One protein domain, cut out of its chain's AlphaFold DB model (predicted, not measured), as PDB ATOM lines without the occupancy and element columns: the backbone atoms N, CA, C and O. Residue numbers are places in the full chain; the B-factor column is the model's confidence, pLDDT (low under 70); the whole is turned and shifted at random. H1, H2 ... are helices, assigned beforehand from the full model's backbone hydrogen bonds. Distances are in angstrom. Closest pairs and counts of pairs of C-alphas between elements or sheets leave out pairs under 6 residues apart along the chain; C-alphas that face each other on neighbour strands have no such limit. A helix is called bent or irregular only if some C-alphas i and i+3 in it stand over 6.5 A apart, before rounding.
ATOM      1  N   ASP A   4       6.009   3.341   2.793       91.12
ATOM      2  CA  ASP A   4       6.624   3.350   4.129       91.12
ATOM      3  C   ASP A   4       5.906   2.410   5.120       91.12
ATOM      4  O   ASP A   4       6.521   1.644   5.853       91.12
ATOM      5  N   THR A   5       4.565   2.388   5.089       91.69
ATOM      6  CA  THR A   5       3.778   1.465   5.926       91.69
ATOM      7  C   THR A   5       3.966   0.005   5.510       91.69
ATOM      8  O   THR A   5       3.872  -0.885   6.348       91.69
ATOM      9  N   VAL A   6       4.171  -0.253   4.216       91.88
ATOM     10  CA  VAL A   6       4.379  -1.611   3.694       91.88
ATOM     11  C   VAL A   6       5.790  -2.100   4.008       91.88
ATOM     12  O   VAL A   6       5.953  -3.260   4.364       91.88
ATOM     13  N   GLU A   7       6.784  -1.214   3.954       93.44
ATOM     14  CA  GLU A   7       8.153  -1.503   4.392       93.44
ATOM     15  C   GLU A   7       8.198  -1.877   5.879       93.44
ATOM     16  O   GLU A   7       8.745  -2.918   6.231       93.44
ATOM     17  N   GLU A   8       7.546  -1.103   6.751       93.75
ATOM     18  CA  GLU A   8       7.489  -1.441   8.179       93.75
ATOM     19  C   GLU A   8       6.745  -2.762   8.435       93.75
ATOM     20  O   GLU A   8       7.141  -3.543   9.300       93.75
ATOM     21  N   LEU A   9       5.688  -3.046   7.667       93.62
ATOM     22  CA  LEU A   9       4.978  -4.325   7.726       93.62
ATOM     23  C   LEU A   9       5.898  -5.496   7.353       93.62
ATOM     24  O   LEU A   9       5.955  -6.484   8.082       93.62
ATOM     25  N   ALA A  10       6.629  -5.377   6.244       93.25
ATOM     26  CA  ALA A  10       7.580  -6.389   5.798       93.25
ATOM     27  C   ALA A  10       8.704  -6.592   6.821       93.25
ATOM     28  O   ALA A  10       9.001  -7.724   7.187       93.25
ATOM     29  N   ARG A  11       9.242  -5.504   7.384       93.81
ATOM     30  CA  ARG A  11      10.279  -5.554   8.422       93.81
ATOM     31  C   ARG A  11       9.815  -6.292   9.679       93.81
ATOM     32  O   ARG A  11      10.603  -7.006  10.294       93.81
ATOM     33  N   ARG A  12       8.553  -6.116  10.089       93.94
ATOM     34  CA  ARG A  12       7.969  -6.845  11.229       93.94
ATOM     35  C   ARG A  12       7.854  -8.339  10.934       93.94
ATOM     36  O   ARG A  12       8.234  -9.136  11.788       93.94
ATOM     37  N   LEU A  13       7.413  -8.690   9.726       92.56
ATOM     38  CA  LEU A  13       7.333 -10.076   9.264       92.56
ATOM     39  C   LEU A  13       8.711 -10.740   9.204       92.56
ATOM     40  O   LEU A  13       8.864 -11.856   9.681       92.56
ATOM     41  N   GLU A  14       9.721 -10.038   8.692       92.56
ATOM     42  CA  GLU A  14      11.111 -10.512   8.659       92.56
ATOM     43  C   GLU A  14      11.717 -10.685  10.049       92.56
ATOM     44  O   GLU A  14      12.475 -11.624  10.290       92.56
ATOM     45  N   ALA A  15      11.418  -9.764  10.968       93.12
ATOM     46  CA  ALA A  15      11.918  -9.849  12.330       93.12
ATOM     47  C   ALA A  15      11.328 -11.047  13.088       93.12
ATOM     48  O   ALA A  15      11.959 -11.504  14.040       93.12
ATOM     49  N   ASP A  16      10.121 -11.493  12.708       87.56
ATOM     50  CA  ASP A  16       9.340 -12.561  13.352       87.56
ATOM     51  C   ASP A  16       9.259 -12.415  14.889       87.56
ATOM     52  O   ASP A  16       9.086 -13.363  15.651       87.56
ATOM     53  N   ALA A  17       9.402 -11.180  15.376       87.75
ATOM     54  CA  ALA A  17       9.506 -10.842  16.791       87.75
ATOM     55  C   ALA A  17       8.135 -10.452  17.359       87.75
ATOM     56  O   ALA A  17       7.987  -9.420  18.016       87.75
ATOM     57  N   TYR A  18       7.119 -11.250  17.042       90.44
ATOM     58  CA  TYR A  18       5.752 -11.032  17.498       90.44
ATOM     59  C   TYR A  18       5.551 -11.573  18.914       90.44
ATOM     60  O   TYR A  18       6.042 -12.649  19.255       90.44
ATOM     61  N   ASP A  19       4.759 -10.868  19.725       90.94
ATOM     62  CA  ASP A  19       4.415 -11.324  21.076       90.94
ATOM     63  C   ASP A  19       3.545 -12.594  21.040       90.94
ATOM     64  O   ASP A  19       3.517 -13.382  21.990       90.94
ATOM     65  N   ASN A  20       2.821 -12.815  19.937       90.38
ATOM     66  CA  ASN A  20       2.065 -14.036  19.684       90.38
ATOM     67  C   ASN A  20       1.943 -14.351  18.181       90.38
ATOM     68  O   ASN A  20       1.991 -13.471  17.325       90.38
ATOM     69  N   ALA A  21       1.685 -15.623  17.865       85.62
ATOM     70  CA  ALA A  21       1.580 -16.103  16.484       85.62
ATOM     71  C   ALA A  21       0.414 -15.489  15.678       85.62
ATOM     72  O   ALA A  21       0.464 -15.471  14.450       85.62
ATOM     73  N   PHE A  22      -0.642 -14.987  16.332       91.06
ATOM     74  CA  PHE A  22      -1.775 -14.390  15.620       91.06
ATOM     75  C   PHE A  22      -1.423 -13.028  15.023       91.06
ATOM     76  O   PHE A  22      -1.943 -12.694  13.962       91.06
ATOM     77  N   GLU A  23      -0.544 -12.260  15.665       91.81
ATOM     78  CA  GLU A  23      -0.088 -10.971  15.132       91.81
ATOM     79  C   GLU A  23       0.758 -11.150  13.871       91.81
ATOM     80  O   GLU A  23       0.505 -10.470  12.877       91.81
ATOM     81  N   GLY A  24       1.670 -12.128  13.862       90.75
ATOM     82  CA  GLY A  24       2.421 -12.486  12.654       90.75
ATOM     83  C   GLY A  24       1.503 -12.948  11.520       90.75
ATOM     84  O   GLY A  24       1.621 -12.490  10.385       90.75
ATOM     85  N   LEU A  25       0.497 -13.773  11.836       91.75
ATOM     86  CA  LEU A  25      -0.528 -14.188  10.873       91.75
ATOM     87  C   LEU A  25      -1.335 -13.007  10.316       91.75
ATOM     88  O   LEU A  25      -1.632 -12.978   9.122       91.75
ATOM     89  N   GLN A  26      -1.712 -12.034  11.150       94.06
ATOM     90  CA  GLN A  26      -2.453 -10.852  10.702       94.06
ATOM     91  C   GLN A  26      -1.633 -10.000   9.737       94.06
ATOM     92  O   GLN A  26      -2.145  -9.622   8.680       94.06
ATOM     93  N   ASP A  27      -0.372  -9.739  10.070       94.06
ATOM     94  CA  ASP A  27       0.539  -8.993   9.208       94.06
ATOM     95  C   ASP A  27       0.779  -9.734   7.883       94.06
ATOM     96  O   ASP A  27       0.743  -9.123   6.811       94.06
ATOM     97  N   TRP A  28       0.914 -11.064   7.927       92.94
ATOM     98  CA  TRP A  28       1.071 -11.895   6.735       92.94
ATOM     99  C   TRP A  28      -0.171 -11.833   5.840       92.94
ATOM    100  O   TRP A  28      -0.080 -11.613   4.629       92.94
ATOM    101  N   HIS A  29      -1.365 -11.952   6.429       93.75
ATOM    102  CA  HIS A  29      -2.623 -11.800   5.703       93.75
ATOM    103  C   HIS A  29      -2.783 -10.398   5.104       93.75
ATOM    104  O   HIS A  29      -3.308 -10.269   3.994       93.75
ATOM    105  N   LEU A  30      -2.321  -9.359   5.802       93.75
ATOM    106  CA  LEU A  30      -2.346  -7.987   5.309       93.75
ATOM    107  C   LEU A  30      -1.410  -7.807   4.110       93.75
ATOM    108  O   LEU A  30      -1.844  -7.287   3.081       93.75
ATOM    109  N   LEU A  31      -0.166  -8.287   4.204       93.25
ATOM    110  CA  LEU A  31       0.794  -8.256   3.099       93.25
ATOM    111  C   LEU A  31       0.253  -9.027   1.886       93.25
ATOM    112  O   LEU A  31       0.313  -8.543   0.755       93.25
ATOM    113  N   ARG A  32      -0.390 -10.176   2.119       93.12
ATOM    114  CA  ARG A  32      -1.038 -10.968   1.069       93.12
ATOM    115  C   ARG A  32      -2.200 -10.228   0.410       93.12
ATOM    116  O   ARG A  32      -2.330 -10.244  -0.810       93.12
ATOM    117  N   ALA A  33      -3.050  -9.562   1.190       93.69
ATOM    118  CA  ALA A  33      -4.150  -8.761   0.656       93.69
ATOM    119  C   ALA A  33      -3.639  -7.581  -0.187       93.69
ATOM    120  O   ALA A  33      -4.232  -7.262  -1.222       93.69
ATOM    121  N   LEU A  34      -2.525  -6.966   0.223       91.75
ATOM    122  CA  LEU A  34      -1.844  -5.930  -0.551       91.75
ATOM    123  C   LEU A  34      -1.266  -6.478  -1.855       91.75
ATOM    124  O   LEU A  34      -1.413  -5.813  -2.872       91.75
ATOM    125  N   ALA A  35      -0.718  -7.693  -1.861       90.75
ATOM    126  CA  ALA A  35      -0.241  -8.344  -3.084       90.75
ATOM    127  C   ALA A  35      -1.325  -8.495  -4.153       90.75
ATOM    128  O   ALA A  35      -1.053  -8.311  -5.336       90.75
ATOM    129  N   PHE A  36      -2.568  -8.760  -3.747       89.75
ATOM    130  CA  PHE A  36      -3.691  -8.832  -4.683       89.75
ATOM    131  C   PHE A  36      -4.199  -7.462  -5.131       89.75
ATOM    132  O   PHE A  36      -4.612  -7.305  -6.277       89.75
ATOM    133  N   GLN A  37      -4.235  -6.483  -4.226       91.88
ATOM    134  CA  GLN A  37      -4.849  -5.183  -4.508       91.88
ATOM    135  C   GLN A  37      -3.889  -4.209  -5.192       91.88
ATOM    136  O   GLN A  37      -4.310  -3.475  -6.082       91.88
ATOM    137  N   ARG A  38      -2.633  -4.170  -4.736       91.25
ATOM    138  CA  ARG A  38      -1.572  -3.228  -5.127       91.25
ATOM    139  C   ARG A  38      -0.217  -3.945  -5.177       91.25
ATOM    140  O   ARG A  38       0.630  -3.705  -4.308       91.25
ATOM    141  N   PRO A  39      -0.017  -4.839  -6.160       89.31
ATOM    142  CA  PRO A  39       1.205  -5.628  -6.283       89.31
ATOM    143  C   PRO A  39       2.466  -4.761  -6.373       89.31
ATOM    144  O   PRO A  39       3.501  -5.160  -5.847       89.31
ATOM    145  N   GLU A  40       2.381  -3.543  -6.926       90.81
ATOM    146  CA  GLU A  40       3.535  -2.644  -7.056       90.81
ATOM    147  C   GLU A  40       4.142  -2.208  -5.709       90.81
ATOM    148  O   GLU A  40       5.288  -1.774  -5.658       90.81
ATOM    149  N   LEU A  41       3.385  -2.309  -4.610       90.19
ATOM    150  CA  LEU A  41       3.864  -1.938  -3.275       90.19
ATOM    151  C   LEU A  41       4.548  -3.084  -2.537       90.19
ATOM    152  O   LEU A  41       5.263  -2.833  -1.572       90.19
ATOM    153  N   VAL A  42       4.290  -4.323  -2.948       89.81
ATOM    154  CA  VAL A  42       4.795  -5.515  -2.260       89.81
ATOM    155  C   VAL A  42       5.729  -6.344  -3.124       89.81
ATOM    156  O   VAL A  42       6.201  -7.369  -2.654       89.81
ATOM    157  N   GLU A  43       6.013  -5.919  -4.357       88.25
ATOM    158  CA  GLU A  43       6.885  -6.626  -5.302       88.25
ATOM    159  C   GLU A  43       8.215  -7.037  -4.651       88.25
ATOM    160  O   GLU A  43       8.618  -8.194  -4.736       88.25
ATOM    161  N   SER A  44       8.840  -6.124  -3.901       89.75
ATOM    162  CA  SER A  44      10.088  -6.382  -3.175       89.75
ATOM    163  C   SER A  44       9.944  -7.304  -1.961       89.75
ATOM    164  O   SER A  44      10.960  -7.749  -1.453       89.75
ATOM    165  N   TYR A  45       8.727  -7.600  -1.503       90.56
ATOM    166  CA  TYR A  45       8.419  -8.348  -0.275       90.56
ATOM    167  C   TYR A  45       7.618  -9.634  -0.533       90.56
ATOM    168  O   TYR A  45       7.251 -10.333   0.409       90.56
ATOM    169  N   VAL A  46       7.340  -9.977  -1.798       87.38
ATOM    170  CA  VAL A  46       6.577 -11.180  -2.191       87.38
ATOM    171  C   VAL A  46       7.199 -12.471  -1.646       87.38
ATOM    172  O   VAL A  46       6.464 -13.403  -1.325       87.38
ATOM    173  N   TYR A  47       8.524 -12.509  -1.475       87.31
ATOM    174  CA  TYR A  47       9.240 -13.658  -0.915       87.31
ATOM    175  C   TYR A  47       8.813 -13.997   0.528       87.31
ATOM    176  O   TYR A  47       8.924 -15.148   0.932       87.31
ATOM    177  N   LEU A  48       8.270 -13.035   1.287       89.31
ATOM    178  CA  LEU A  48       7.749 -13.255   2.647       89.31
ATOM    179  C   LEU A  48       6.421 -14.013   2.673       89.31
ATOM    180  O   LEU A  48       5.979 -14.474   3.722       89.31
ATOM    181  N   LEU A  49       5.741 -14.111   1.532       86.56
ATOM    182  CA  LEU A  49       4.452 -14.785   1.444       86.56
ATOM    183  C   LEU A  49       4.579 -16.297   1.218       86.56
ATOM    184  O   LEU A  49       3.549 -16.934   0.988       86.56
TER     185      LEU A  49
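AT A GLANCE: This is residues 4 to 49 of the 57 residues of an uncharacterized protein of Leptolyngbya sp. BL0902 (UniProt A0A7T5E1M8). Three helices form a small triangle: the long H2 makes the longest axis, and the shorter H1 and H3 sit on one side of it, each slanting across part of its length. The link from H1 to H2 sticks out at one end with residues 17 to 22, of which 21 and 22 belong to H2. The printed part has 46 residues with three named helices, in the order H1, H2, H3, and no named strand: the class is all helix. It is compact, with a radius of gyration of the C-alphas of 9.9 A, and elongated, spanning 29 by 17 by 15 A.

HOW THE PARTS SIT: H1, residues 4 to 15, and H2, residues 21 to 37, form a helical hairpin at a steep tilt of 43 degrees, opposite ways. They touch, H2 with residues 24 to 31 alone; the closest C-alphas, of Leu 13 and Gly 24, are 6.4 A apart. H2 and H3, residues 43 to 49, form a second helical hairpin at a steep tilt of 41 degrees, opposite ways. H2 touches H3 with residues 28 to 35 alone; the closest C-alphas, of Arg 32 and Leu 49, are 6.7 A apart. H1 touches H3 with residues 10 to 14 alone; the closest C-alphas, of Ala 10 and Tyr 45, are 6.4 A apart. H1 and H3 run the same way at a shallow tilt of 34 degrees, only just short of steep. The helix packing is mostly crossed, but only just: 1 of 3 touching pairs is at a shallow tilt. In H1 and H2 every O i to N i+4 pair is within hydrogen-bond range; in H3 0 of 3 are, beside 2 of 4 O i to N i+3 pairs.

IN THESE COORDINATES: H1 runs 16.4 A from C-alpha 4 at (6.624, 3.350, 4.129) to C-alpha 15. H2 runs 24.5 A from C-alpha 21 at (1.580, -16.103, 16.484) to C-alpha 37. H3 runs 10.9 A, ending at C-alpha 49 at (4.452, -14.785, 1.444); it is irregular, with C-alphas 44 and 47 7.7 A apart.

THE WHOLE: The two C-alphas farthest apart, of Asp 19 and Glu 40, are 29.5 A apart. Both links are tight, and the printed part has no cut. The mean pLDDT of the printed part is 91.2, and no printed residue is under 70.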